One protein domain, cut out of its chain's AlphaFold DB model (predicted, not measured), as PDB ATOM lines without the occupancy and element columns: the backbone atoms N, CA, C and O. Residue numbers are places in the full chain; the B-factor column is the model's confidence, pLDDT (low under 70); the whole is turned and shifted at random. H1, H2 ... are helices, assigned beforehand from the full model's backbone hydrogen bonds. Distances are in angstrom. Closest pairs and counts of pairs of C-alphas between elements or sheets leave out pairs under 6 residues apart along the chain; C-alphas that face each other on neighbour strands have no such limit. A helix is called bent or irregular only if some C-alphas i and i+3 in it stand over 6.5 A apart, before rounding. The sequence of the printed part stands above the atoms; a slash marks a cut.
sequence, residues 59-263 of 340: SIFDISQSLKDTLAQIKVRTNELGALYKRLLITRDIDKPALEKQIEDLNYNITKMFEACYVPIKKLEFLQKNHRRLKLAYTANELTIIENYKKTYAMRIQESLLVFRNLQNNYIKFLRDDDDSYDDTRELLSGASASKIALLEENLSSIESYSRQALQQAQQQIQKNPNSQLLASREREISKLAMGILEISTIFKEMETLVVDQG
ATOM      1  N   SER A  59     237.798 181.144 364.961       71.25
ATOM      2  CA  SER A  59     237.805 182.607 364.978       71.25
ATOM      3  C   SER A  59     238.756 183.270 363.962       71.25
ATOM      4  O   SER A  59     238.359 184.230 363.314       71.25
ATOM      5  N   ILE A  60     239.999 182.799 363.781       77.25
ATOM      6  CA  ILE A  60     240.969 183.412 362.848       77.25
ATOM      7  C   ILE A  60     240.526 183.198 361.402       77.25
ATOM      8  O   ILE A  60     240.568 184.126 360.592       77.25
ATOM      9  N   PHE A  61     240.111 181.971 361.087       82.81
ATOM     10  CA  PHE A  61     239.657 181.624 359.750       82.81
ATOM     11  C   PHE A  61     238.390 182.404 359.393       82.81
ATOM     12  O   PHE A  61     238.354 183.035 358.339       82.81
ATOM     13  N   ASP A  62     237.420 182.475 360.305       86.44
ATOM     14  CA  ASP A  62     236.171 183.213 360.104       86.44
ATOM     15  C   ASP A  62     236.419 184.712 359.873       86.44
ATOM     16  O   ASP A  62     235.839 185.315 358.967       86.44
ATOM     17  N   ILE A  63     237.340 185.317 360.637       85.38
ATOM     18  CA  ILE A  63     237.752 186.717 360.439       85.38
ATOM     19  C   ILE A  63     238.377 186.902 359.050       85.38
ATOM     20  O   ILE A  63     238.057 187.861 358.346       85.38
ATOM     21  N   SER A  64     239.252 185.981 358.637       86.31
ATOM     22  CA  SER A  64     239.911 186.044 357.331       86.31
ATOM     23  C   SER A  64     238.922 185.892 356.170       86.31
ATOM     24  O   SER A  64     239.037 186.594 355.165       86.31
ATOM     25  N   GLN A  65     237.926 185.020 356.328       88.62
ATOM     26  CA  GLN A  65     236.903 184.765 355.325       88.62
ATOM     27  C   GLN A  65     235.973 185.974 355.186       88.62
ATOM     28  O   GLN A  65     235.756 186.451 354.077       88.62
ATOM     29  N   SER A  66     235.540 186.555 356.307       89.25
ATOM     30  CA  SER A  66     234.759 187.797 356.321       89.25
ATOM     31  C   SER A  66     235.487 188.956 355.626       89.25
ATOM     32  O   SER A  66     234.876 189.691 354.846       89.25
ATOM     33  N   LEU A  67     236.798 189.098 355.843       90.56
ATOM     34  CA  LEU A  67     237.600 190.127 355.178       90.56
ATOM     35  C   LEU A  67     237.692 189.865 353.668       90.56
ATOM     36  O   LEU A  67     237.482 190.772 352.864       90.56
ATOM     37  N   LYS A  68     237.930 188.611 353.269       90.38
ATOM     38  CA  LYS A  68     237.967 188.206 351.858       90.38
ATOM     39  C   LYS A  68     236.642 188.484 351.141       90.38
ATOM     40  O   LYS A  68     236.664 189.005 350.027       90.38
ATOM     41  N   ASP A  69     235.519 188.171 351.778       92.44
ATOM     42  CA  ASP A  69     234.183 188.376 351.214       92.44
ATOM     43  C   ASP A  69     233.852 189.871 351.098       92.44
ATOM     44  O   ASP A  69     233.346 190.316 350.067       92.44
ATOM     45  N   THR A  70     234.214 190.671 352.108       91.19
ATOM     46  CA  THR A  70     234.026 192.132 352.079       91.19
ATOM     47  C   THR A  70     234.871 192.774 350.978       91.19
ATOM     48  O   THR A  70     234.363 193.571 350.194       91.19
ATOM     49  N   LEU A  71     236.138 192.371 350.837       91.50
ATOM     50  CA  LEU A  71     237.026 192.866 349.783       91.50
ATOM     51  C   LEU A  71     236.531 192.482 348.377       91.50
ATOM     52  O   LEU A  71     236.614 193.280 347.442       91.50
ATOM     53  N   ALA A  72     235.988 191.272 348.217       92.00
ATOM     54  CA  ALA A  72     235.385 190.843 346.958       92.00
ATOM     55  C   ALA A  72     234.175 191.716 346.593       92.00
ATOM     56  O   ALA A  72     234.056 192.153 345.447       92.00
ATOM     57  N   GLN A  73     233.318 192.023 347.569       93.38
ATOM     58  CA  GLN A  73     232.186 192.929 347.376       93.38
ATOM     59  C   GLN A  73     232.642 194.356 347.033       93.38
ATOM     60  O   GLN A  73     232.092 194.945 346.104       93.38
ATOM     61  N   ILE A  74     233.680 194.883 347.699       92.56
ATOM     62  CA  ILE A  74     234.265 196.198 347.382       92.56
ATOM     63  C   ILE A  74     234.692 196.231 345.917       92.56
ATOM     64  O   ILE A  74     234.315 197.139 345.186       92.56
ATOM     65  N   LYS A  75     235.411 195.206 345.447       89.62
ATOM     66  CA  LYS A  75     235.866 195.139 344.054       89.62
ATOM     67  C   LYS A  75     234.705 195.173 343.056       89.62
ATOM     68  O   LYS A  75     234.795 195.864 342.043       89.62
ATOM     69  N   VAL A  76     233.620 194.447 343.331       91.56
ATOM     70  CA  VAL A  76     232.417 194.458 342.480       91.56
ATOM     71  C   VAL A  76     231.787 195.850 342.450       91.56
ATOM     72  O   VAL A  76     231.534 196.374 341.368       91.56
ATOM     73  N   ARG A  77     231.600 196.480 343.616       91.31
ATOM     74  CA  ARG A  77     230.992 197.814 343.728       91.31
ATOM     75  C   ARG A  77     231.860 198.913 343.117       91.31
ATOM     76  O   ARG A  77     231.326 199.791 342.454       91.31
ATOM     77  N   THR A  78     233.183 198.841 343.248       88.81
ATOM     78  CA  THR A  78     234.116 199.776 342.595       88.81
ATOM     79  C   THR A  78     234.048 199.670 341.070       88.81
ATOM     80  O   THR A  78     234.084 200.686 340.378       88.81
ATOM     81  N   ASN A  79     233.892 198.458 340.526       87.56
ATOM     82  CA  ASN A  79     233.703 198.268 339.085       87.56
ATOM     83  C   ASN A  79     232.345 198.806 338.605       87.56
ATOM     84  O   ASN A  79     232.277 199.438 337.551       87.56
ATOM     85  N   GLU A  80     231.275 198.576 339.375       88.81
ATOM     86  CA  GLU A  80     229.941 199.132 339.109       88.81
ATOM     87  C   GLU A  80     229.965 200.667 339.123       88.81
ATOM     88  O   GLU A  80     229.481 201.301 338.186       88.81
ATOM     89  N   LEU A  81     230.618 201.260 340.124       86.69
ATOM     90  CA  LEU A  81     230.832 202.699 340.222       86.69
ATOM     91  C   LEU A  81     231.585 203.240 338.996       86.69
ATOM     92  O   LEU A  81     231.166 204.227 338.397       86.69
ATOM     93  N   GLY A  82     232.645 202.555 338.557       84.12
ATOM     94  CA  GLY A  82     233.368 202.917 337.336       84.12
ATOM     95  C   GLY A  82     232.504 202.852 336.071       84.12
ATOM     96  O   GLY A  82     232.655 203.684 335.174       84.12
ATOM     97  N   ALA A  83     231.570 201.900 335.987       84.06
ATOM     98  CA  ALA A  83     230.614 201.817 334.885       84.06
ATOM     99  C   ALA A  83     229.574 202.948 334.931       84.06
ATOM    100  O   ALA A  83     229.241 203.509 333.886       84.06
ATOM    101  N   LEU A  84     229.098 203.319 336.124       82.06
ATOM    102  CA  LEU A  84     228.181 204.446 336.308       82.06
ATOM    103  C   LEU A  84     228.841 205.785 335.978       82.06
ATOM    104  O   LEU A  84     228.213 206.590 335.299       82.06
ATOM    105  N   TYR A  85     230.112 205.989 336.338       80.88
ATOM    106  CA  TYR A  85     230.865 207.175 335.922       80.88
ATOM    107  C   TYR A  85     230.967 207.289 334.397       80.88
ATOM    108  O   TYR A  85     230.676 208.341 333.832       80.88
ATOM    109  N   LYS A  86     231.284 206.187 333.701       78.50
ATOM    110  CA  LYS A  86     231.277 206.159 332.225       78.50
ATOM    111  C   LYS A  86     229.895 206.451 331.647       78.50
ATOM    112  O   LYS A  86     229.781 207.121 330.627       78.50
ATOM    113  N   ARG A  87     228.843 205.920 332.275       79.56
ATOM    114  CA  ARG A  87     227.465 206.137 331.838       79.56
ATOM    115  C   ARG A  87     227.051 207.594 332.029       79.56
ATOM    116  O   ARG A  87     226.464 208.150 331.106       79.56
ATOM    117  N   LEU A  88     227.388 208.218 333.159       73.19
ATOM    118  CA  LEU A  88     227.113 209.632 333.430       73.19
ATOM    119  C   LEU A  88     227.720 210.533 332.348       73.19
ATOM    120  O   LEU A  88     227.057 211.458 331.885       73.19
ATOM    121  N   LEU A  89     228.923 210.190 331.879       69.81
ATOM    122  CA  LEU A  89     229.634 210.893 330.807       69.81
ATOM    123  C   LEU A  89     228.844 210.959 329.484       69.81
ATOM    124  O   LEU A  89     228.950 211.926 328.739       69.81
ATOM    125  N   ILE A  90     228.059 209.918 329.181       70.00
ATOM    126  CA  ILE A  90     227.345 209.741 327.900       70.00
ATOM    127  C   ILE A  90     225.853 210.117 328.032       70.00
ATOM    128  O   ILE A  90     225.128 210.216 327.042       70.00
ATOM    129  N   THR A  91     225.358 210.319 329.257       70.56
ATOM    130  CA  THR A  91     223.924 210.469 329.545       70.56
ATOM    131  C   THR A  91     223.454 211.926 329.409       70.56
ATOM    132  O   THR A  91     224.133 212.861 329.832       70.56
ATOM    133  N   ARG A  92     222.259 212.129 328.827       61.28
ATOM    134  CA  ARG A  92     221.597 213.448 328.709       61.28
ATOM    135  C   ARG A  92     221.244 214.023 330.085       61.28
ATOM    136  O   ARG A  92     220.944 213.276 331.009       61.28
ATOM    137  N   ASP A  93     221.181 215.353 330.183       65.56
ATOM    138  CA  ASP A  93     220.986 216.106 331.439       65.56
ATOM    139  C   ASP A  93     219.757 215.718 332.286       65.56
ATOM    140  O   ASP A  93     219.733 215.990 333.480       65.56
ATOM    141  N   ILE A  94     218.755 215.055 331.705       65.75
ATOM    142  CA  ILE A  94     217.492 214.706 332.376       65.75
ATOM    143  C   ILE A  94     217.679 213.564 333.393       65.75
ATOM    144  O   ILE A  94     217.070 213.591 334.460       65.75
ATOM    145  N   ASP A  95     218.561 212.602 333.102       75.38
ATOM    146  CA  ASP A  95     218.801 211.427 333.959       75.38
ATOM    147  C   ASP A  95     220.035 211.591 334.868       75.38
ATOM    148  O   ASP A  95     220.296 210.743 335.727       75.38
ATOM    149  N   LYS A  96     220.790 212.689 334.711       75.88
ATOM    150  CA  LYS A  96     221.980 213.002 335.517       75.88
ATOM    151  C   LYS A  96     221.727 213.018 337.029       75.88
ATOM    152  O   LYS A  96     222.449 212.297 337.713       75.88
ATOM    153  N   PRO A  97     220.697 213.698 337.575       79.94
ATOM    154  CA  PRO A  97     220.534 213.777 339.030       79.94
ATOM    155  C   PRO A  97     220.218 212.417 339.675       79.94
ATOM    156  O   PRO A  97     220.575 212.169 340.827       79.94
ATOM    157  N   ALA A  98     219.563 211.507 338.945       83.81
ATOM    158  CA  ALA A  98     219.301 210.153 339.428       83.81
ATOM    159  C   ALA A  98     220.586 209.308 339.461       83.81
ATOM    160  O   ALA A  98     220.816 208.574 340.424       83.81
ATOM    161  N   LEU A  99     221.433 209.440 338.434       83.00
ATOM    162  CA  LEU A  99     222.731 208.769 338.373       83.00
ATOM    163  C   LEU A  99     223.711 209.316 339.421       83.00
ATOM    164  O   LEU A  99     224.374 208.527 340.086       83.00
ATOM    165  N   GLU A 100     223.773 210.639 339.594       81.38
ATOM    166  CA  GLU A 100     224.594 211.319 340.607       81.38
ATOM    167  C   GLU A 100     224.237 210.835 342.015       81.38
ATOM    168  O   GLU A 100     225.117 210.471 342.795       81.38
ATOM    169  N   LYS A 101     222.939 210.706 342.322       85.44
ATOM    170  CA  LYS A 101     222.498 210.143 343.604       85.44
ATOM    171  C   LYS A 101     222.943 208.687 343.785       85.44
ATOM    172  O   LYS A 101     223.426 208.327 344.854       85.44
ATOM    173  N   GLN A 102     222.817 207.854 342.749       88.19
ATOM    174  CA  GLN A 102     223.263 206.456 342.808       88.19
ATOM    175  C   GLN A 102     224.784 206.347 343.012       88.19
ATOM    176  O   GLN A 102     225.255 205.477 343.746       88.19
ATOM    177  N   ILE A 103     225.548 207.234 342.374       86.12
ATOM    178  CA  ILE A 103     226.996 207.376 342.546       86.12
ATOM    179  C   ILE A 103     227.333 207.784 343.983       86.12
ATOM    180  O   ILE A 103     228.243 207.208 344.577       86.12
ATOM    181  N   GLU A 104     226.606 208.746 344.553       85.94
ATOM    182  CA  GLU A 104     226.802 209.189 345.936       85.94
ATOM    183  C   GLU A 104     226.541 208.042 346.925       85.94
ATOM    184  O   GLU A 104     227.388 207.756 347.776       85.94
ATOM    185  N   ASP A 105     225.430 207.321 346.755       89.81
ATOM    186  CA  ASP A 105     225.067 206.175 347.593       89.81
ATOM    187  C   ASP A 105     226.115 205.048 347.504       89.81
ATOM    188  O   ASP A 105     226.496 204.456 348.520       89.81
ATOM    189  N   LEU A 106     226.623 204.756 346.298       91.00
ATOM    190  CA  LEU A 106     227.679 203.760 346.095       91.00
ATOM    191  C   LEU A 106     229.019 204.199 346.682       91.00
ATOM    192  O   LEU A 106     229.688 203.376 347.306       91.00
ATOM    193  N   ASN A 107     229.403 205.467 346.524       89.56
ATOM    194  CA  ASN A 107     230.611 206.016 347.136       89.56
ATOM    195  C   ASN A 107     230.555 205.880 348.658       89.56
ATOM    196  O   ASN A 107     231.483 205.337 349.254       89.56
ATOM    197  N   TYR A 108     229.446 206.295 349.275       89.38
ATOM    198  CA  TYR A 108     229.252 206.163 350.716       89.38
ATOM    199  C   TYR A 108     229.314 204.698 351.171       89.38
ATOM    200  O   TYR A 108     229.967 204.373 352.165       89.38
ATOM    201  N   ASN A 109     228.683 203.789 350.422       92.12
ATOM    202  CA  ASN A 109     228.723 202.358 350.720       92.12
ATOM    203  C   ASN A 109     230.156 201.807 350.659       92.12
ATOM    204  O   ASN A 109     230.592 201.146 351.598       92.12
ATOM    205  N   ILE A 110     230.906 202.119 349.597       91.25
ATOM    206  CA  ILE A 110     232.286 201.651 349.426       91.25
ATOM    207  C   ILE A 110     233.186 202.182 350.549       91.25
ATOM    208  O   ILE A 110     233.930 201.394 351.136       91.25
ATOM    209  N   THR A 111     233.081 203.464 350.917       89.12
ATOM    210  CA  THR A 111     233.829 204.030 352.052       89.12
ATOM    211  C   THR A 111     233.515 203.288 353.351       89.12
ATOM    212  O   THR A 111     234.425 202.804 354.024       89.12
ATOM    213  N   LYS A 112     232.229 203.062 353.648       90.88
ATOM    214  CA  LYS A 112     231.797 202.298 354.828       90.88
ATOM    215  C   LYS A 112     232.293 200.847 354.815       90.88
ATOM    216  O   LYS A 112     232.590 200.276 355.863       90.88
ATOM    217  N   MET A 113     232.392 200.220 353.644       91.12
ATOM    218  CA  MET A 113     232.964 198.877 353.510       91.12
ATOM    219  C   MET A 113     234.477 198.860 353.765       91.12
ATOM    220  O   MET A 113     234.981 197.894 354.343       91.12
ATOM    221  N   PHE A 114     235.205 199.911 353.374       90.31
ATOM    222  CA  PHE A 114     236.623 200.058 353.712       90.31
ATOM    223  C   PHE A 114     236.832 200.234 355.221       90.31
ATOM    224  O   PHE A 114     237.696 199.566 355.790       90.31
ATOM    225  N   GLU A 115     235.992 201.022 355.894       88.94
ATOM    226  CA  GLU A 115     235.983 201.107 357.362       88.94
ATOM    227  C   GLU A 115     235.644 199.760 358.015       88.94
ATOM    228  O   GLU A 115     236.284 199.334 358.977       88.94
ATOM    229  N   ALA A 116     234.667 199.032 357.469       88.88
ATOM    230  CA  ALA A 116     234.297 197.715 357.976       88.88
ATOM    231  C   ALA A 116     235.444 196.698 357.851       88.88
ATOM    232  O   ALA A 116     235.575 195.840 358.721       88.88
ATOM    233  N   CYS A 117     236.303 196.804 356.827       87.75
ATOM    234  CA  CYS A 117     237.503 195.969 356.685       87.75
ATOM    235  C   CYS A 117     238.557 196.233 357.776       87.75
ATOM    236  O   CYS A 117     239.339 195.336 358.109       87.75
ATOM    237  N   TYR A 118     238.573 197.430 358.364       85.31
ATOM    238  CA  TYR A 118     239.535 197.812 359.396       85.31
ATOM    239  C   TYR A 118     239.310 197.071 360.723       85.31
ATOM    240  O   TYR A 118     240.262 196.632 361.374       85.31
ATOM    241  N   VAL A 119     238.049 196.860 361.112       86.94
ATOM    242  CA  VAL A 119     237.686 196.216 362.387       86.94
ATOM    243  C   VAL A 119     238.226 194.774 362.496       86.94
ATOM    244  O   VAL A 119     238.882 194.464 363.496       86.94
ATOM    245  N   PRO A 120     238.040 193.883 361.496       86.50
ATOM    246  CA  PRO A 120     238.687 192.572 361.423       86.50
ATOM    247  C   PRO A 120     240.211 192.623 361.573       86.50
ATOM    248  O   PRO A 120     240.780 191.817 362.311       86.50
ATOM    249  N   ILE A 121     240.875 193.580 360.920       86.19
ATOM    250  CA  ILE A 121     242.336 193.730 360.973       86.19
ATOM    251  C   ILE A 121     242.794 194.109 362.378       86.19
ATOM    252  O   ILE A 121     243.704 193.480 362.922       86.19
ATOM    253  N   LYS A 122     242.123 195.071 363.015       85.44
ATOM    254  CA  LYS A 122     242.407 195.435 364.408       85.44
ATOM    255  C   LYS A 122     242.096 194.316 365.384       85.44
ATOM    256  O   LYS A 122     242.829 194.134 366.354       85.44
ATOM    257  N   LYS A 123     241.071 193.507 365.114       85.62
ATOM    258  CA  LYS A 123     240.790 192.300 365.896       85.62
ATOM    259  C   LYS A 123     241.933 191.287 365.787       85.62
ATOM    260  O   LYS A 123     242.355 190.765 366.816       85.62
ATOM    261  N   LEU A 124     242.479 191.050 364.590       82.75
ATOM    262  CA  LEU A 124     243.668 190.203 364.406       82.75
ATOM    263  C   LEU A 124     244.883 190.768 365.154       82.75
ATOM    264  O   LEU A 124     245.575 190.022 365.843       82.75
ATOM    265  N   GLU A 125     245.101 192.084 365.095       82.81
ATOM    266  CA  GLU A 125     246.175 192.760 365.833       82.81
ATOM    267  C   GLU A 125     246.013 192.608 367.357       82.81
ATOM    268  O   GLU A 125     246.967 192.294 368.073       82.81
ATOM    269  N   PHE A 126     244.791 192.773 367.865       82.44
ATOM    270  CA  PHE A 126     244.475 192.609 369.279       82.44
ATOM    271  C   PHE A 126     244.689 191.168 369.751       82.44
ATOM    272  O   PHE A 126     245.258 190.959 370.827       82.44
ATOM    273  N   LEU A 127     244.265 190.179 368.955       77.50
ATOM    274  CA  LEU A 127     244.487 188.758 369.233       77.50
ATOM    275  C   LEU A 127     245.985 188.430 369.247       77.50
ATOM    276  O   LEU A 127     246.447 187.748 370.162       77.50
ATOM    277  N   GLN A 128     246.747 188.984 368.301       76.62
ATOM    278  CA  GLN A 128     248.199 188.840 368.241       76.62
ATOM    279  C   GLN A 128     248.878 189.447 369.476       76.62
ATOM    280  O   GLN A 128     249.751 188.814 370.055       76.62
ATOM    281  N   LYS A 129     248.494 190.643 369.930       79.00
ATOM    282  CA  LYS A 129     249.143 191.297 371.086       79.00
ATOM    283  C   LYS A 129     248.741 190.683 372.427       79.00
ATOM    284  O   LYS A 129     249.565 190.567 373.328       79.00
ATOM    285  N   ASN A 130     247.488 190.254 372.566       78.94
ATOM    286  CA  ASN A 130     246.944 189.816 373.851       78.94
ATOM    287  C   ASN A 130     246.866 188.290 374.027       78.94
ATOM    288  O   ASN A 130     246.336 187.842 375.044       78.94
ATOM    289  N   HIS A 131     247.414 187.484 373.107       71.75
ATOM    290  CA  HIS A 131     247.382 186.014 373.189       71.75
ATOM    291  C   HIS A 131     247.840 185.464 374.551       71.75
ATOM    292  O   HIS A 131     247.158 184.622 375.134       71.75
ATOM    293  N   ARG A 132     248.933 186.006 375.112       67.50
ATOM    294  CA  ARG A 132     249.446 185.606 376.436       67.50
ATOM    295  C   ARG A 132     248.490 185.971 377.571       67.50
ATOM    296  O   ARG A 132     248.345 185.213 378.523       67.50
ATOM    297  N   ARG A 133     247.817 187.121 377.466       65.56
ATOM    298  CA  ARG A 133     246.926 187.655 378.506       65.56
ATOM    299  C   ARG A 133     245.558 186.973 378.508       65.56
ATOM    300  O   ARG A 133     245.003 186.746 379.576       65.56
ATOM    301  N   LEU A 134     245.029 186.615 377.336       64.25
ATOM    302  CA  LEU A 134     243.751 185.904 377.229       64.25
ATOM    303  C   LEU A 134     243.873 184.391 377.499       64.25
ATOM    304  O   LEU A 134     242.866 183.692 377.439       64.25
ATOM    305  N   LYS A 135     245.074 183.870 377.797       59.06
ATOM    306  CA  LYS A 135     245.334 182.426 377.953       59.06
ATOM    307  C   LYS A 135     244.884 181.600 376.735       59.06
ATOM    308  O   LYS A 135     244.571 180.419 376.875       59.06
ATOM    309  N   LEU A 136     244.859 182.197 375.539       64.12
ATOM    310  CA  LEU A 136     244.702 181.417 374.315       64.12
ATOM    311  C   LEU A 136     246.039 180.725 374.061       64.12
ATOM    312  O   LEU A 136     247.059 181.389 373.884       64.12
ATOM    313  N   ALA A 137     246.031 179.394 374.061       62.75
ATOM    314  CA  ALA A 137     247.190 178.575 373.724       62.75
ATOM    315  C   ALA A 137     247.444 178.609 372.207       62.75
ATOM    316  O   ALA A 137     247.335 177.582 371.540       62.75
ATOM    317  N   TYR A 138     247.720 179.802 371.667       69.75
ATOM    318  CA  TYR A 138     248.188 179.940 370.298       69.75
ATOM    319  C   TYR A 138     249.603 179.385 370.201       69.75
ATOM    320  O   TYR A 138     250.497 179.754 370.966       69.75
ATOM    321  N   THR A 139     249.791 178.487 369.247       72.12
ATOM    322  CA  THR A 139     251.098 177.956 368.871       72.12
ATOM    323  C   THR A 139     251.910 179.071 368.210       72.12
ATOM    324  O   THR A 139     251.334 179.953 367.571       72.12
ATOM    325  N   ALA A 140     253.245 179.029 368.297       73.69
ATOM    326  CA  ALA A 140     254.113 179.971 367.580       73.69
ATOM    327  C   ALA A 140     253.741 180.069 366.082       73.69
ATOM    328  O   ALA A 140     253.639 181.164 365.537       73.69
ATOM    329  N   ASN A 141     253.390 178.934 365.468       74.31
ATOM    330  CA  ASN A 141     252.931 178.852 364.079       74.31
ATOM    331  C   ASN A 141     251.584 179.552 363.828       74.31
ATOM    332  O   ASN A 141     251.348 180.087 362.753       74.31
ATOM    333  N   GLU A 142     250.669 179.569 364.797       77.88
ATOM    334  CA  GLU A 142     249.389 180.276 364.640       77.88
ATOM    335  C   GLU A 142     249.592 181.792 364.710       77.88
ATOM    336  O   GLU A 142     248.916 182.541 364.004       77.88
ATOM    337  N   LEU A 143     250.566 182.248 365.503       79.19
ATOM    338  CA  LEU A 143     250.949 183.655 365.566       79.19
ATOM    339  C   LEU A 143     251.548 184.135 364.236       79.19
ATOM    340  O   LEU A 143     251.138 185.184 363.740       79.19
ATOM    341  N   THR A 144     252.446 183.349 363.631       78.06
ATOM    342  CA  THR A 144     253.021 183.668 362.312       78.06
ATOM    343  C   THR A 144     251.959 183.636 361.212       78.06
ATOM    344  O   THR A 144     251.963 184.482 360.321       78.06
ATOM    345  N   ILE A 145     250.978 182.730 361.289       81.62
ATOM    346  CA  ILE A 145     249.831 182.705 360.368       81.62
ATOM    347  C   ILE A 145     248.975 183.974 360.494       81.62
ATOM    348  O   ILE A 145     248.635 184.576 359.476       81.62
ATOM    349  N   ILE A 146     248.631 184.411 361.713       81.88
ATOM    350  CA  ILE A 146     247.881 185.664 361.936       81.88
ATOM    351  C   ILE A 146     248.648 186.853 361.359       81.88
ATOM    352  O   ILE A 146     248.065 187.728 360.716       81.88
ATOM    353  N   GLU A 147     249.955 186.879 361.585       80.38
ATOM    354  CA  GLU A 147     250.833 187.924 361.094       80.38
ATOM    355  C   GLU A 147     250.866 187.966 359.562       80.38
ATOM    356  O   GLU A 147     250.671 189.031 358.974       80.38
ATOM    357  N   ASN A 148     251.004 186.811 358.914       80.56
ATOM    358  CA  ASN A 148     250.927 186.692 357.462       80.56
ATOM    359  C   ASN A 148     249.559 187.139 356.930       80.56
ATOM    360  O   ASN A 148     249.505 187.950 356.006       80.56
ATOM    361  N   TYR A 149     248.455 186.706 357.550       84.56
ATOM    362  CA  TYR A 149     247.113 187.135 357.153       84.56
ATOM    363  C   TYR A 149     246.936 188.645 357.246       84.56
ATOM    364  O   TYR A 149     246.505 189.262 356.271       84.56
ATOM    365  N   LYS A 150     247.294 189.252 358.384       84.19
ATOM    366  CA  LYS A 150     247.206 190.704 358.592       84.19
ATOM    367  C   LYS A 150     247.891 191.450 357.452       84.19
ATOM    368  O   LYS A 150     247.315 192.368 356.880       84.19
ATOM    369  N   LYS A 151     249.095 191.017 357.090       82.12
ATOM    370  CA  LYS A 151     249.930 191.706 356.109       82.12
ATOM    371  C   LYS A 151     249.456 191.461 354.675       82.12
ATOM    372  O   LYS A 151     249.383 192.409 353.902       82.12
ATOM    373  N   THR A 152     249.052 190.239 354.323       84.12
ATOM    374  CA  THR A 152     248.437 189.952 353.014       84.12
ATOM    375  C   THR A 152     247.154 190.751 352.807       84.12
ATOM    376  O   THR A 152     246.949 191.315 351.733       84.12
ATOM    377  N   TYR A 153     246.283 190.816 353.815       87.50
ATOM    378  CA  TYR A 153     245.028 191.547 353.699       87.50
ATOM    379  C   TYR A 153     245.214 193.066 353.736       87.50
ATOM    380  O   TYR A 153     244.534 193.747 352.974       87.50
ATOM    381  N   ALA A 154     246.166 193.589 354.516       86.25
ATOM    382  CA  ALA A 154     246.525 195.008 354.478       86.25
ATOM    383  C   ALA A 154     246.997 195.436 353.077       86.25
ATOM    384  O   ALA A 154     246.470 196.404 352.536       86.25
ATOM    385  N   MET A 155     247.881 194.656 352.437       84.00
ATOM    386  CA  MET A 155     248.320 194.921 351.055       84.00
ATOM    387  C   MET A 155     247.145 194.917 350.068       84.00
ATOM    388  O   MET A 155     246.998 195.832 349.266       84.00
ATOM    389  N   ARG A 156     246.247 193.929 350.150       86.12
ATOM    390  CA  ARG A 156     245.085 193.852 349.247       86.12
ATOM    391  C   ARG A 156     244.080 194.992 349.432       86.12
ATOM    392  O   ARG A 156     243.461 195.433 348.460       86.12
ATOM    393  N   ILE A 157     243.883 195.448 350.669       88.00
ATOM    394  CA  ILE A 157     243.059 196.628 350.954       88.00
ATOM    395  C   ILE A 157     243.730 197.866 350.368       88.00
ATOM    396  O   ILE A 157     243.053 198.631 349.692       88.00
ATOM    397  N   GLN A 158     245.041 198.026 350.553       85.19
ATOM    398  CA  GLN A 158     245.812 199.134 349.990       85.19
ATOM    399  C   GLN A 158     245.696 199.185 348.457       85.19
ATOM    400  O   GLN A 158     245.362 200.230 347.903       85.19
ATOM    401  N   GLU A 159     245.858 198.052 347.770       83.44
ATOM    402  CA  GLU A 159     245.647 197.948 346.318       83.44
ATOM    403  C   GLU A 159     244.227 198.381 345.910       83.44
ATOM    404  O   GLU A 159     244.044 199.144 344.961       83.44
ATOM    405  N   SER A 160     243.209 197.927 346.645       86.38
ATOM    406  CA  SER A 160     241.806 198.260 346.356       86.38
ATOM    407  C   SER A 160     241.489 199.736 346.627       86.38
ATOM    408  O   SER A 160     240.740 200.357 345.868       86.38
ATOM    409  N   LEU A 161     242.086 200.310 347.675       86.88
ATOM    410  CA  LEU A 161     241.993 201.724 348.034       86.88
ATOM    411  C   LEU A 161     242.609 202.620 346.961       86.88
ATOM    412  O   LEU A 161     242.009 203.628 346.592       86.88
ATOM    413  N   LEU A 162     243.768 202.237 346.416       83.44
ATOM    414  CA  LEU A 162     244.407 202.967 345.322       83.44
ATOM    415  C   LEU A 162     243.496 203.027 344.096       83.44
ATOM    416  O   LEU A 162     243.275 204.107 343.549       83.44
ATOM    417  N   VAL A 163     242.921 201.896 343.677       84.19
ATOM    418  CA  VAL A 163     242.007 201.863 342.523       84.19
ATOM    419  C   VAL A 163     240.801 202.778 342.750       84.19
ATOM    420  O   VAL A 163     240.470 203.586 341.882       84.19
ATOM    421  N   PHE A 164     240.172 202.696 343.924       86.06
ATOM    422  CA  PHE A 164     239.011 203.520 344.261       86.06
ATOM    423  C   PHE A 164     239.338 205.019 344.301       86.06
ATOM    424  O   PHE A 164     238.621 205.833 343.721       86.06
ATOM    425  N   ARG A 165     240.456 205.394 344.924       83.19
ATOM    426  CA  ARG A 165     240.879 206.791 345.055       83.19
ATOM    427  C   ARG A 165     241.221 207.428 343.714       83.19
ATOM    428  O   ARG A 165     240.846 208.571 343.475       83.19
ATOM    429  N   ASN A 166     241.888 206.696 342.825       80.38
ATOM    430  CA  ASN A 166     242.134 207.176 341.463       80.38
ATOM    431  C   ASN A 166     240.829 207.398 340.705       80.38
ATOM    432  O   ASN A 166     240.678 208.405 340.018       80.38
ATOM    433  N   LEU A 167     239.866 206.489 340.870       80.94
ATOM    434  CA  LEU A 167     238.551 206.630 340.265       80.94
ATOM    435  C   LEU A 167     237.828 207.893 340.771       80.94
ATOM    436  O   LEU A 167     237.299 208.650 339.960       80.94
ATOM    437  N   GLN A 168     237.865 208.167 342.080       82.31
ATOM    438  CA  GLN A 168     237.304 209.397 342.655       82.31
ATOM    439  C   GLN A 168     238.044 210.659 342.196       82.31
ATOM    440  O   GLN A 168     237.404 211.646 341.852       82.31
ATOM    441  N   ASN A 169     239.377 210.637 342.151       79.94
ATOM    442  CA  ASN A 169     240.176 211.774 341.693       79.94
ATOM    443  C   ASN A 169     239.866 212.136 340.234       79.94
ATOM    444  O   ASN A 169     239.684 213.304 339.908       79.94
ATOM    445  N   ASN A 170     239.746 211.128 339.370       77.12
ATOM    446  CA  ASN A 170     239.337 211.319 337.982       77.12
ATOM    447  C   ASN A 170     237.921 211.900 337.877       77.12
ATOM    448  O   ASN A 170     237.672 212.757 337.036       77.12
ATOM    449  N   TYR A 171     237.007 211.479 338.755       77.50
ATOM    450  CA  TYR A 171     235.661 212.042 338.788       77.50
ATOM    451  C   TYR A 171     235.650 213.513 339.236       77.50
ATOM    452  O   TYR A 171     234.981 214.333 338.614       77.50
ATOM    453  N   ILE A 172     236.454 213.881 340.241       77.19
ATOM    454  CA  ILE A 172     236.623 215.283 340.660       77.19
ATOM    455  C   ILE A 172     237.203 216.133 339.522       77.19
ATOM    456  O   ILE A 172     236.702 217.229 339.279       77.19
ATOM    457  N   LYS A 173     238.225 215.638 338.811       77.25
ATOM    458  CA  LYS A 173     238.798 216.324 337.637       77.25
ATOM    459  C   LYS A 173     237.747 216.565 336.552       77.25
ATOM    460  O   LYS A 173     237.656 217.666 336.024       77.25
ATOM    461  N   PHE A 174     236.908 215.565 336.283       73.56
ATOM    462  CA  PHE A 174     235.801 215.684 335.335       73.56
ATOM    463  C   PHE A 174     234.765 216.736 335.761       73.56
ATOM    464  O   PHE A 174     234.383 217.583 334.964       73.56
ATOM    465  N   LEU A 175     234.332 216.724 337.026       72.75
ATOM    466  CA  LEU A 175     233.386 217.711 337.568       72.75
ATOM    467  C   LEU A 175     233.908 219.154 337.485       72.75
ATOM    468  O   LEU A 175     233.111 220.092 337.422       72.75
ATOM    469  N   ARG A 176     235.233 219.323 337.499       71.00
ATOM    470  CA  ARG A 176     235.921 220.616 337.410       71.00
ATOM    471  C   ARG A 176     236.153 221.108 335.980       71.00
ATOM    472  O   ARG A 176     236.621 222.233 335.843       71.00
ATOM    473  N   ASP A 177     235.780 220.323 334.966       63.72
ATOM    474  CA  ASP A 177     235.919 220.680 333.545       63.72
ATOM    475  C   ASP A 177     237.390 220.923 333.125       63.72
ATOM    476  O   ASP A 177     237.680 221.757 332.272       63.72
ATOM    477  N   ASP A 178     238.342 220.207 333.746       55.91
ATOM    478  CA  ASP A 178     239.752 220.213 333.324       55.91
ATOM    479  C   ASP A 178     239.876 219.394 332.008       55.91
ATOM    480  O   ASP A 178     239.955 218.161 332.021       55.91
ATOM    481  N   ASP A 179     239.849 220.095 330.869       44.59
ATOM    482  CA  ASP A 179     239.678 219.595 329.483       44.59
ATOM    483  C   ASP A 179     240.761 218.596 328.990       44.59
ATOM    484  O   ASP A 179     240.555 217.856 328.030       44.59
ATOM    485  N   ASP A 180     241.896 218.469 329.689       50.12
ATOM    486  CA  ASP A 180     242.995 217.555 329.321       50.12
ATOM    487  C   ASP A 180     242.765 216.077 329.740       50.12
ATOM    488  O   ASP A 180     243.572 215.200 329.432       50.12
ATOM    489  N   SER A 181     241.680 215.751 330.462       50.69
ATOM    490  CA  SER A 181     241.555 214.474 331.203       50.69
ATOM    491  C   SER A 181     240.744 213.352 330.516       50.69
ATOM    492  O   SER A 181     240.549 212.278 331.109       50.69
ATOM    493  N   TYR A 182     240.247 213.570 329.294       48.34
ATOM    494  CA  TYR A 182     239.366 212.614 328.598       48.34
ATOM    495  C   TYR A 182     240.085 211.345 328.097       48.34
ATOM    496  O   TYR A 182     239.456 210.285 327.993       48.34
ATOM    497  N   ASP A 183     241.387 211.428 327.811       48.44
ATOM    498  CA  ASP A 183     242.174 210.306 327.276       48.44
ATOM    499  C   ASP A 183     242.684 209.378 328.404       48.44
ATOM    500  O   ASP A 183     242.526 208.153 328.356       48.44
ATOM    501  N   ASP A 184     243.131 209.968 329.519       51.66
ATOM    502  CA  ASP A 184     243.686 209.264 330.690       51.66
ATOM    503  C   ASP A 184     242.663 208.365 331.417       51.66
ATOM    504  O   ASP A 184     242.981 207.290 331.944       51.66
ATOM    505  N   THR A 185     241.389 208.768 331.429       50.47
ATOM    506  CA  THR A 185     240.315 208.003 332.082       50.47
ATOM    507  C   THR A 185     239.965 206.720 331.327       50.47
ATOM    508  O   THR A 185     239.635 205.710 331.955       50.47
ATOM    509  N   ARG A 186     240.062 206.705 329.990       50.44
ATOM    510  CA  ARG A 186     239.780 205.505 329.177       50.44
ATOM    511  C   ARG A 186     240.899 204.470 329.281       50.44
ATOM    512  O   ARG A 186     240.603 203.273 329.295       50.44
ATOM    513  N   GLU A 187     242.146 204.914 329.410       51.56
ATOM    514  CA  GLU A 187     243.328 204.048 329.460       51.56
ATOM    515  C   GLU A 187     243.526 203.343 330.818       51.56
ATOM    516  O   GLU A 187     244.083 202.250 330.894       51.56
ATOM    517  N   LEU A 188     243.041 203.920 331.919       50.72
ATOM    518  CA  LEU A 188     243.092 203.275 333.243       50.72
ATOM    519  C   LEU A 188     242.031 202.182 333.427       50.72
ATOM    520  O   LEU A 188     242.244 201.210 334.154       50.72
ATOM    521  N   LEU A 189     240.892 202.313 332.747       51.09
ATOM    522  CA  LEU A 189     239.776 201.368 332.828       51.09
ATOM    523  C   LEU A 189     239.958 200.134 331.921       51.09
ATOM    524  O   LEU A 189     239.152 199.207 332.016       51.09
ATOM    525  N   SER A 190     240.971 200.117 331.043       54.47
ATOM    526  CA  SER A 190     241.227 199.037 330.076       54.47
ATOM    527  C   SER A 190     242.118 197.904 330.608       54.47
ATOM    528  O   SER A 190     242.256 196.878 329.945       54.47
ATOM    529  N   GLY A 191     242.655 198.019 331.826       45.81
ATOM    530  CA  GLY A 191     243.352 196.909 332.470       45.81
ATOM    531  C   GLY A 191     244.310 197.354 333.564       45.81
ATOM    532  O   GLY A 191     245.391 197.870 333.292       45.81
ATOM    533  N   ALA A 192     243.943 197.088 334.816       44.97
ATOM    534  CA  ALA A 192     244.846 197.213 335.954       44.97
ATOM    535  C   ALA A 192     245.926 196.116 335.881       44.97
ATOM    536  O   ALA A 192     245.750 195.016 336.401       44.97
ATOM    537  N   SER A 193     247.035 196.403 335.195       43.31
ATOM    538  CA  SER A 193     248.261 195.606 335.284       43.31
ATOM    539  C   SER A 193     249.014 195.955 336.570       43.31
ATOM    540  O   SER A 193     249.099 197.125 336.946       43.31
ATOM    541  N   ALA A 194     249.611 194.952 337.219       43.66
ATOM    542  CA  ALA A 194     250.403 195.096 338.445       43.66
ATOM    543  C   ALA A 194     251.571 196.099 338.314       43.66
ATOM    544  O   ALA A 194     251.981 196.699 339.302       43.66
ATOM    545  N   SER A 195     252.060 196.349 337.093       44.59
ATOM    546  CA  SER A 195     253.081 197.367 336.802       44.59
ATOM    547  C   SER A 195     252.592 198.814 336.969       44.59
ATOM    548  O   SER A 195     253.401 199.698 337.227       44.59
ATOM    549  N   LYS A 196     251.279 199.069 336.870       49.81
ATOM    550  CA  LYS A 196     250.688 200.414 337.010       49.81
ATOM    551  C   LYS A 196     250.486 200.796 338.488       49.81
ATOM    552  O   LYS A 196     250.368 201.973 338.788       49.81
ATOM    553  N   ILE A 197     250.525 199.830 339.416       47.69
ATOM    554  CA  ILE A 197     250.378 200.054 340.870       47.69
ATOM    555  C   ILE A 197     251.604 200.767 341.467       47.69
ATOM    556  O   ILE A 197     251.437 201.640 342.309       47.69
ATOM    557  N   ALA A 198     252.816 200.485 340.980       44.06
ATOM    558  CA  ALA A 198     254.034 201.163 341.445       44.06
ATOM    559  C   ALA A 198     254.090 202.653 341.040       44.06
ATOM    560  O   ALA A 198     254.582 203.480 341.797       44.06
ATOM    561  N   LEU A 199     253.517 203.021 339.886       47.31
ATOM    562  CA  LEU A 199     253.384 204.423 339.449       47.31
ATOM    563  C   LEU A 199     252.246 205.179 340.172       47.31
ATOM    564  O   LEU A 199     252.126 206.398 340.055       47.31
ATOM    565  N   LEU A 200     251.389 204.469 340.913       53.56
ATOM    566  CA  LEU A 200     250.263 205.052 341.649       53.56
ATOM    567  C   LEU A 200     250.648 205.550 343.051       53.56
ATOM    568  O   LEU A 200     249.905 206.345 343.623       53.56
ATOM    569  N   GLU A 201     251.794 205.131 343.587       51.41
ATOM    570  CA  GLU A 201     252.254 205.511 344.929       51.41
ATOM    571  C   GLU A 201     252.847 206.936 344.961       51.41
ATOM    572  O   GLU A 201     252.474 207.729 345.825       51.41
ATOM    573  N   GLU A 202     253.634 207.336 343.951       50.94
ATOM    574  CA  GLU A 202     254.077 208.738 343.771       50.94
ATOM    575  C   GLU A 202     252.902 209.707 343.543       50.94
ATOM    576  O   GLU A 202     252.962 210.876 343.924       50.94
ATOM    577  N   ASN A 203     251.787 209.213 342.996       60.09
ATOM    578  CA  ASN A 203     250.564 209.990 342.811       60.09
ATOM    579  C   ASN A 203     249.739 210.151 344.105       60.09
ATOM    580  O   ASN A 203     248.711 210.830 344.120       60.09
ATOM    581  N   LEU A 204     250.137 209.541 345.226       62.69
ATOM    582  CA  LEU A 204     249.294 209.537 346.417       62.69
ATOM    583  C   LEU A 204     249.241 210.912 347.104       62.69
ATOM    584  O   LEU A 204     248.154 211.401 347.440       62.69
ATOM    585  N   SER A 205     250.401 211.531 347.310       66.19
ATOM    586  CA  SER A 205     250.530 212.851 347.936       66.19
ATOM    587  C   SER A 205     249.951 213.950 347.042       66.19
ATOM    588  O   SER A 205     249.264 214.841 347.544       66.19
ATOM    589  N   SER A 206     250.127 213.829 345.722       70.44
ATOM    590  CA  SER A 206     249.559 214.744 344.727       70.44
ATOM    591  C   SER A 206     248.028 214.677 344.666       70.44
ATOM    592  O   SER A 206     247.374 215.710 344.554       70.44
ATOM    593  N   ILE A 207     247.419 213.496 344.831       72.75
ATOM    594  CA  ILE A 207     245.955 213.379 344.923       72.75
ATOM    595  C   ILE A 207     245.423 213.974 346.243       72.75
ATOM    596  O   ILE A 207     244.329 214.538 346.264       72.75
ATOM    597  N   GLU A 208     246.164 213.881 347.360       77.12
ATOM    598  CA  GLU A 208     245.697 214.450 348.642       77.12
ATOM    599  C   GLU A 208     245.740 215.978 348.588       77.12
ATOM    600  O   GLU A 208     244.782 216.638 348.995       77.12
ATOM    601  N   SER A 209     246.825 216.541 348.050       78.56
ATOM    602  CA  SER A 209     246.951 217.983 347.852       78.56
ATOM    603  C   SER A 209     245.920 218.507 346.850       78.56
ATOM    604  O   SER A 209     245.277 219.515 347.141       78.56
ATOM    605  N   TYR A 210     245.677 217.793 345.743       77.00
ATOM    606  CA  TYR A 210     244.641 218.150 344.770       77.00
ATOM    607  C   TYR A 210     243.237 218.130 345.386       77.00
ATOM    608  O   TYR A 210     242.481 219.085 345.218       77.00
ATOM    609  N   SER A 211     242.899 217.100 346.168       79.50
ATOM    610  CA  SER A 211     241.619 217.015 346.886       79.50
ATOM    611  C   SER A 211     241.439 218.166 347.889       79.50
ATOM    612  O   SER A 211     240.391 218.815 347.926       79.50
ATOM    613  N   ARG A 212     242.483 218.499 348.663       82.25
ATOM    614  CA  ARG A 212     242.463 219.641 349.597       82.25
ATOM    615  C   ARG A 212     242.292 220.973 348.870       82.25
ATOM    616  O   ARG A 212     241.527 221.821 349.330       82.25
ATOM    617  N   GLN A 213     242.972 221.150 347.739       83.19
ATOM    618  CA  GLN A 213     242.838 222.336 346.897       83.19
ATOM    619  C   GLN A 213     241.430 222.440 346.300       83.19
ATOM    620  O   GLN A 213     240.838 223.519 346.340       83.19
ATOM    621  N   ALA A 214     240.880 221.331 345.797       76.94
ATOM    622  CA  ALA A 214     239.512 221.258 345.292       76.94
ATOM    623  C   ALA A 214     238.515 221.690 346.373       76.94
ATOM    624  O   ALA A 214     237.704 222.572 346.132       76.94
ATOM    625  N   LEU A 215     238.646 221.170 347.596       79.31
ATOM    626  CA  LEU A 215     237.756 221.498 348.712       79.31
ATOM    627  C   LEU A 215     237.850 222.969 349.163       79.31
ATOM    628  O   LEU A 215     236.840 223.579 349.515       79.31
ATOM    629  N   GLN A 216     239.042 223.571 349.145       82.81
ATOM    630  CA  GLN A 216     239.205 224.995 349.465       82.81
ATOM    631  C   GLN A 216     238.591 225.898 348.393       82.81
ATOM    632  O   GLN A 216     237.892 226.860 348.715       82.81
ATOM    633  N   GLN A 217     238.836 225.588 347.119       79.75
ATOM    634  CA  GLN A 217     238.251 226.325 346.000       79.75
ATOM    635  C   GLN A 217     236.728 226.172 345.989       79.75
ATOM    636  O   GLN A 217     236.022 227.162 345.783       79.75
ATOM    637  N   ALA A 218     236.238 224.988 346.353       72.75
ATOM    638  CA  ALA A 218     234.827 224.693 346.482       72.75
ATOM    639  C   ALA A 218     234.099 225.626 347.439       72.75
ATOM    640  O   ALA A 218     233.130 226.315 347.105       72.75
ATOM    641  N   GLN A 219     234.631 225.713 348.654       78.19
ATOM    642  CA  GLN A 219     234.071 226.558 349.698       78.19
ATOM    643  C   GLN A 219     234.129 228.048 349.339       78.19
ATOM    644  O   GLN A 219     233.247 228.807 349.747       78.19
ATOM    645  N   GLN A 220     235.133 228.477 348.569       78.88
ATOM    646  CA  GLN A 220     235.252 229.861 348.107       78.88
ATOM    647  C   GLN A 220     234.247 230.200 346.999       78.88
ATOM    648  O   GLN A 220     233.677 231.291 347.013       78.88
ATOM    649  N   GLN A 221     234.002 229.292 346.049       71.56
ATOM    650  CA  GLN A 221     233.038 229.526 344.969       71.56
ATOM    651  C   GLN A 221     231.594 229.562 345.481       71.56
ATOM    652  O   GLN A 221     230.833 230.451 345.088       71.56
ATOM    653  N   ILE A 222     231.246 228.683 346.427       71.12
ATOM    654  CA  ILE A 222     229.928 228.680 347.087       71.12
ATOM    655  C   ILE A 222     229.652 230.022 347.786       71.12
ATOM    656  O   ILE A 222     228.532 230.527 347.726       71.12
ATOM    657  N   GLN A 223     230.666 230.627 348.417       72.75
ATOM    658  CA  GLN A 223     230.533 231.930 349.084       72.75
ATOM    659  C   GLN A 223     230.406 233.102 348.102       72.75
ATOM    660  O   GLN A 223     229.711 234.071 348.399       72.75
ATOM    661  N   LYS A 224     231.064 233.030 346.938       71.06
ATOM    662  CA  LYS A 224     231.061 234.116 345.947       71.06
ATOM    663  C   LYS A 224     229.784 234.165 345.105       71.06
ATOM    664  O   LYS A 224     229.336 235.259 344.787       71.06
ATOM    665  N   ASN A 225     229.190 233.016 344.760       64.06
ATOM    666  CA  ASN A 225     228.052 232.940 343.831       64.06
ATOM    667  C   ASN A 225     226.868 232.099 344.368       64.06
ATOM    668  O   ASN A 225     226.498 231.091 343.754       64.06
ATOM    669  N   PRO A 226     226.194 232.524 345.459       61.75
ATOM    670  CA  PRO A 226     225.101 231.758 346.072       61.75
ATOM    671  C   PRO A 226     223.850 231.604 345.182       61.75
ATOM    672  O   PRO A 226     223.070 230.677 345.384       61.75
ATOM    673  N   ASN A 227     223.659 232.469 344.175       58.03
ATOM    674  CA  ASN A 227     222.491 232.439 343.277       58.03
ATOM    675  C   ASN A 227     222.578 231.391 342.155       58.03
ATOM    676  O   ASN A 227     221.586 231.131 341.473       58.03
ATOM    677  N   SER A 228     223.739 230.769 341.952       67.00
ATOM    678  CA  SER A 228     223.917 229.743 340.922       67.00
ATOM    679  C   SER A 228     223.636 228.352 341.497       67.00
ATOM    680  O   SER A 228     224.533 227.654 341.957       67.00
ATOM    681  N   GLN A 229     222.365 227.932 341.501       67.06
ATOM    682  CA  GLN A 229     221.956 226.646 342.096       67.06
ATOM    683  C   GLN A 229     222.702 225.441 341.497       67.06
ATOM    684  O   GLN A 229     223.080 224.525 342.224       67.06
ATOM    685  N   LEU A 230     222.965 225.469 340.188       66.00
ATOM    686  CA  LEU A 230     223.690 224.408 339.486       66.00
ATOM    687  C   LEU A 230     225.175 224.361 339.880       66.00
ATOM    688  O   LEU A 230     225.700 223.284 340.154       66.00
ATOM    689  N   LEU A 231     225.831 225.522 339.975       66.38
ATOM    690  CA  LEU A 231     227.232 225.618 340.398       66.38
ATOM    691  C   LEU A 231     227.384 225.187 341.862       66.38
ATOM    692  O   LEU A 231     228.249 224.383 342.190       66.38
ATOM    693  N   ALA A 232     226.476 225.637 342.732       73.88
ATOM    694  CA  ALA A 232     226.460 225.255 344.140       73.88
ATOM    695  C   ALA A 232     226.235 223.746 344.354       73.88
ATOM    696  O   ALA A 232     226.755 223.189 345.320       73.88
ATOM    697  N   SER A 233     225.467 223.075 343.486       72.12
ATOM    698  CA  SER A 233     225.260 221.621 343.559       72.12
ATOM    699  C   SER A 233     226.527 220.846 343.198       72.12
ATOM    700  O   SER A 233     226.953 219.992 343.975       72.12
ATOM    701  N   ARG A 234     227.171 221.200 342.077       74.38
ATOM    702  CA  ARG A 234     228.441 220.591 341.644       74.38
ATOM    703  C   ARG A 234     229.531 220.752 342.695       74.38
ATOM    704  O   ARG A 234     230.237 219.810 343.030       74.38
ATOM    705  N   GLU A 235     229.616 221.940 343.277       79.06
ATOM    706  CA  GLU A 235     230.659 222.256 344.243       79.06
ATOM    707  C   GLU A 235     230.481 221.521 345.583       79.06
ATOM    708  O   GLU A 235     231.443 221.112 346.237       79.06
ATOM    709  N   ARG A 236     229.228 221.267 345.979       80.75
ATOM    710  CA  ARG A 236     228.928 220.381 347.113       80.75
ATOM    711  C   ARG A 236     229.333 218.941 346.827       80.75
ATOM    712  O   ARG A 236     229.843 218.286 347.730       80.75
ATOM    713  N   GLU A 237     229.110 218.450 345.613       78.44
ATOM    714  CA  GLU A 237     229.505 217.097 345.218       78.44
ATOM    715  C   GLU A 237     231.028 216.926 345.239       78.44
ATOM    716  O   GLU A 237     231.527 216.007 345.892       78.44
ATOM    717  N   ILE A 238     231.771 217.866 344.644       81.00
ATOM    718  CA  ILE A 238     233.240 217.907 344.713       81.00
ATOM    719  C   ILE A 238     233.705 217.891 346.171       81.00
ATOM    720  O   ILE A 238     234.574 217.097 346.534       81.00
ATOM    721  N   SER A 239     233.098 218.713 347.035       83.56
ATOM    722  CA  SER A 239     233.451 218.734 348.456       83.56
ATOM    723  C   SER A 239     233.185 217.394 349.149       83.56
ATOM    724  O   SER A 239     233.999 216.987 349.976       83.56
ATOM    725  N   LYS A 240     232.077 216.702 348.847       83.94
ATOM    726  CA  LYS A 240     231.768 215.385 349.434       83.94
ATOM    727  C   LYS A 240     232.781 214.328 348.997       83.94
ATOM    728  O   LYS A 240     233.283 213.581 349.833       83.94
ATOM    729  N   LEU A 241     233.119 214.292 347.708       82.12
ATOM    730  CA  LEU A 241     234.121 213.369 347.169       82.12
ATOM    731  C   LEU A 241     235.500 213.637 347.775       82.12
ATOM    732  O   LEU A 241     236.174 212.708 348.209       82.12
ATOM    733  N   ALA A 242     235.894 214.908 347.869       83.38
ATOM    734  CA  ALA A 242     237.156 215.308 348.474       83.38
ATOM    735  C   ALA A 242     237.242 214.907 349.958       83.38
ATOM    736  O   ALA A 242     238.276 214.397 350.396       83.38
ATOM    737  N   MET A 243     236.149 215.058 350.719       84.06
ATOM    738  CA  MET A 243     236.056 214.558 352.097       84.06
ATOM    739  C   MET A 243     236.187 213.032 352.166       84.06
ATOM    740  O   MET A 243     236.964 212.539 352.980       84.06
ATOM    741  N   GLY A 244     235.515 212.292 351.277       84.00
ATOM    742  CA  GLY A 244     235.642 210.832 351.197       84.00
ATOM    743  C   GLY A 244     237.077 210.373 350.906       84.00
ATOM    744  O   GLY A 244     237.567 209.435 351.532       84.00
ATOM    745  N   ILE A 245     237.801 211.084 350.032       83.81
ATOM    746  CA  ILE A 245     239.228 210.826 349.778       83.81
ATOM    747  C   ILE A 245     240.064 211.029 351.053       83.81
ATOM    748  O   ILE A 245     240.982 210.250 351.303       83.81
ATOM    749  N   LEU A 246     239.779 212.061 351.854       83.94
ATOM    750  CA  LEU A 246     240.520 212.354 353.089       83.94
ATOM    751  C   LEU A 246     240.269 211.315 354.192       83.94
ATOM    752  O   LEU A 246     241.209 210.916 354.883       83.94
ATOM    753  N   GLU A 247     239.026 210.859 354.341       84.62
ATOM    754  CA  GLU A 247     238.650 209.780 355.262       84.62
ATOM    755  C   GLU A 247     239.420 208.497 354.924       84.62
ATOM    756  O   GLU A 247     240.107 207.910 355.764       84.62
ATOM    757  N   ILE A 248     239.440 208.150 353.640       84.88
ATOM    758  CA  ILE A 248     240.162 206.990 353.130       84.88
ATOM    759  C   ILE A 248     241.682 207.143 353.243       84.88
ATOM    760  O   ILE A 248     242.367 206.161 353.526       84.88
ATOM    761  N   SER A 249     242.233 208.349 353.076       83.56
ATOM    762  CA  SER A 249     243.666 208.607 353.285       83.56
ATOM    763  C   SER A 249     244.123 208.244 354.702       83.56
ATOM    764  O   SER A 249     245.275 207.852 354.889       83.56
ATOM    765  N   THR A 250     243.242 208.351 355.700       85.75
ATOM    766  CA  THR A 250     243.555 207.935 357.075       85.75
ATOM    767  C   THR A 250     243.678 206.415 357.158       85.75
ATOM    768  O   THR A 250     244.706 205.913 357.609       85.75
ATOM    769  N   ILE A 251     242.694 205.684 356.620       84.94
ATOM    770  CA  ILE A 251     242.714 204.212 356.551       84.94
ATOM    771  C   ILE A 251     243.935 203.729 355.755       84.94
ATOM    772  O   ILE A 251     244.597 202.771 356.152       84.94
ATOM    773  N   PHE A 252     244.270 204.405 354.654       85.00
ATOM    774  CA  PHE A 252     245.434 204.090 353.830       85.00
ATOM    775  C   PHE A 252     246.733 204.165 354.637       85.00
ATOM    776  O   PHE A 252     247.479 203.190 354.651       85.00
ATOM    777  N   LYS A 253     246.975 205.270 355.357       85.56
ATOM    778  CA  LYS A 253     248.172 205.442 356.201       85.56
ATOM    779  C   LYS A 253     248.255 204.364 357.278       85.56
ATOM    780  O   LYS A 253     249.320 203.814 357.540       85.56
ATOM    781  N   GLU A 254     247.128 204.004 357.883       83.75
ATOM    782  CA  GLU A 254     247.101 202.922 358.868       83.75
ATOM    783  C   GLU A 254     247.430 201.559 358.245       83.75
ATOM    784  O   GLU A 254     248.163 200.779 358.850       83.75
ATOM    785  N   MET A 255     246.950 201.263 357.033       84.75
ATOM    786  CA  MET A 255     247.320 200.030 356.324       84.75
ATOM    787  C   MET A 255     248.786 200.041 355.882       84.75
ATOM    788  O   MET A 255     249.456 199.018 356.004       84.75
ATOM    789  N   GLU A 256     249.303 201.189 355.449       79.38
ATOM    790  CA  GLU A 256     250.703 201.385 355.070       79.38
ATOM    791  C   GLU A 256     251.637 201.072 356.243       79.38
ATOM    792  O   GLU A 256     252.543 200.255 356.097       79.38
ATOM    793  N   THR A 257     251.361 201.591 357.447       80.56
ATOM    794  CA  THR A 257     252.170 201.256 358.637       80.56
ATOM    795  C   THR A 257     252.203 199.752 358.934       80.56
ATOM    796  O   THR A 257     253.229 199.228 359.359       80.56
ATOM    797  N   LEU A 258     251.118 199.018 358.651       74.38
ATOM    798  CA  LEU A 258     251.070 197.562 358.827       74.38
ATOM    799  C   LEU A 258     251.864 196.792 357.757       74.38
ATOM    800  O   LEU A 258     252.207 195.626 357.980       74.38
ATOM    801  N   VAL A 259     252.124 197.406 356.598       69.12
ATOM    802  CA  VAL A 259     252.821 196.798 355.454       69.12
ATOM    803  C   VAL A 259     254.308 197.168 355.428       69.12
ATOM    804  O   VAL A 259     255.115 196.285 355.119       69.12
ATOM    805  N   VAL A 260     254.666 198.412 355.770       60.66
ATOM    806  CA  VAL A 260     256.034 198.970 355.717       60.66
ATOM    807  C   VAL A 260     256.983 198.289 356.707       60.66
ATOM    808  O   VAL A 260     258.129 198.024 356.348       60.66
ATOM    809  N   ASP A 261     256.493 197.874 357.881       57.09
ATOM    810  CA  ASP A 261     257.268 197.177 358.928       57.09
ATOM    811  C   ASP A 261     257.912 195.838 358.486       57.09
ATOM    812  O   ASP A 261     258.605 195.191 359.266       57.09
ATOM    813  N   GLN A 262     257.687 195.376 357.250       46.47
ATOM    814  CA  GLN A 262     258.206 194.106 356.733       46.47
ATOM    815  C   GLN A 262     259.141 194.193 355.518       46.47
ATOM    816  O   GLN A 262     259.573 193.145 355.043       46.47
ATOM    817  N   GLY A 263     259.412 195.371 354.953       56.84
ATOM    818  CA  GLY A 263     260.185 195.456 353.703       56.84
ATOM    819  C   GLY A 263     259.505 194.766 352.502       56.84
ATOM    820  O   GLY A 263     258.278 194.585 352.486       56.84
TER     821      GLY A 263
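AT A GLANCE: This is residues 59 to 263 of the 340 residues of the protein "t-SNARE" of Metschnikowia bicuspidata (UniProt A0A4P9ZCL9). Five helices make an elongated bundle: H1, H2 and H3 pack side by side in a triangle, H7 packs on H2 and H3, and H6 folds back along H7. Short H4 packs on H3, short H5 follows it, and residues 224 to 230 stick out at one end. The printed part has 205 residues with seven named helices, H1 to H7 in order, and no named strand: all helix. It is only just compact, close to loose, with a radius of gyration of the C-alphas of 19.7 A and spans of 66 by 36 by 31 A.

HOW THE PARTS SIT: H1, residues 59 to 90, and H2, residues 96 to 130, form a hairpin at a shallow tilt of 20 degrees; their closest C-alphas, of Ile 63 and Pro 120, are 6.0 A apart. H3, residues 140 to 175, is the hub, touching five helices; its C-alpha 164 is 6.4 A from that of Thr 78, its closest in H1. H4, residues 179 to 188, touches residues 170 to 174 of H3 alone, and H5, residues 194 to 201, only just touches H3, with 3 pairs of C-alphas within 8 A. H6, residues 203 to 224, and H7, residues 229 to 260, form a hairpin, closest at the C-alphas of Ser 211 and Ala 242, 5.0 A. H7 and H3 touch, opposite ways at a shallow tilt of 23 degrees, closest at the C-alphas of Met 255 and Ala 154, 5.4 A. Every O i to N i+4 pair is within hydrogen-bond range in H3 and H6; in H1 27 of 28, H2 28 of 31, H7 27 of 28, H4 2 of 6 and H5 1 of 4 are, beside O i to N i+3 counts of 1 of 7 in H4 and 3 of 5 in H5.

IN THESE COORDINATES: H1 begins at C-alpha 59 (237.805, 182.607, 364.978) and measures 47.1 A, H2 51.3 A, H3 52.5 A and H6 31.2 A. H4 is irregular, with C-alphas 180 and 183 7.6 A apart. H7, 46.0 A, has a kink of 27 degrees near residue 254 and ends at C-alpha 260 (256.034, 198.970, 355.717).

THE WHOLE: The C-alphas farthest apart, of Thr 139 and Asn 227, are 66.6 A apart. The printed part has no cut and no long link. Mean pLDDT of the printed part is 75.8; 52 residues are under 70, among them 177 to 205.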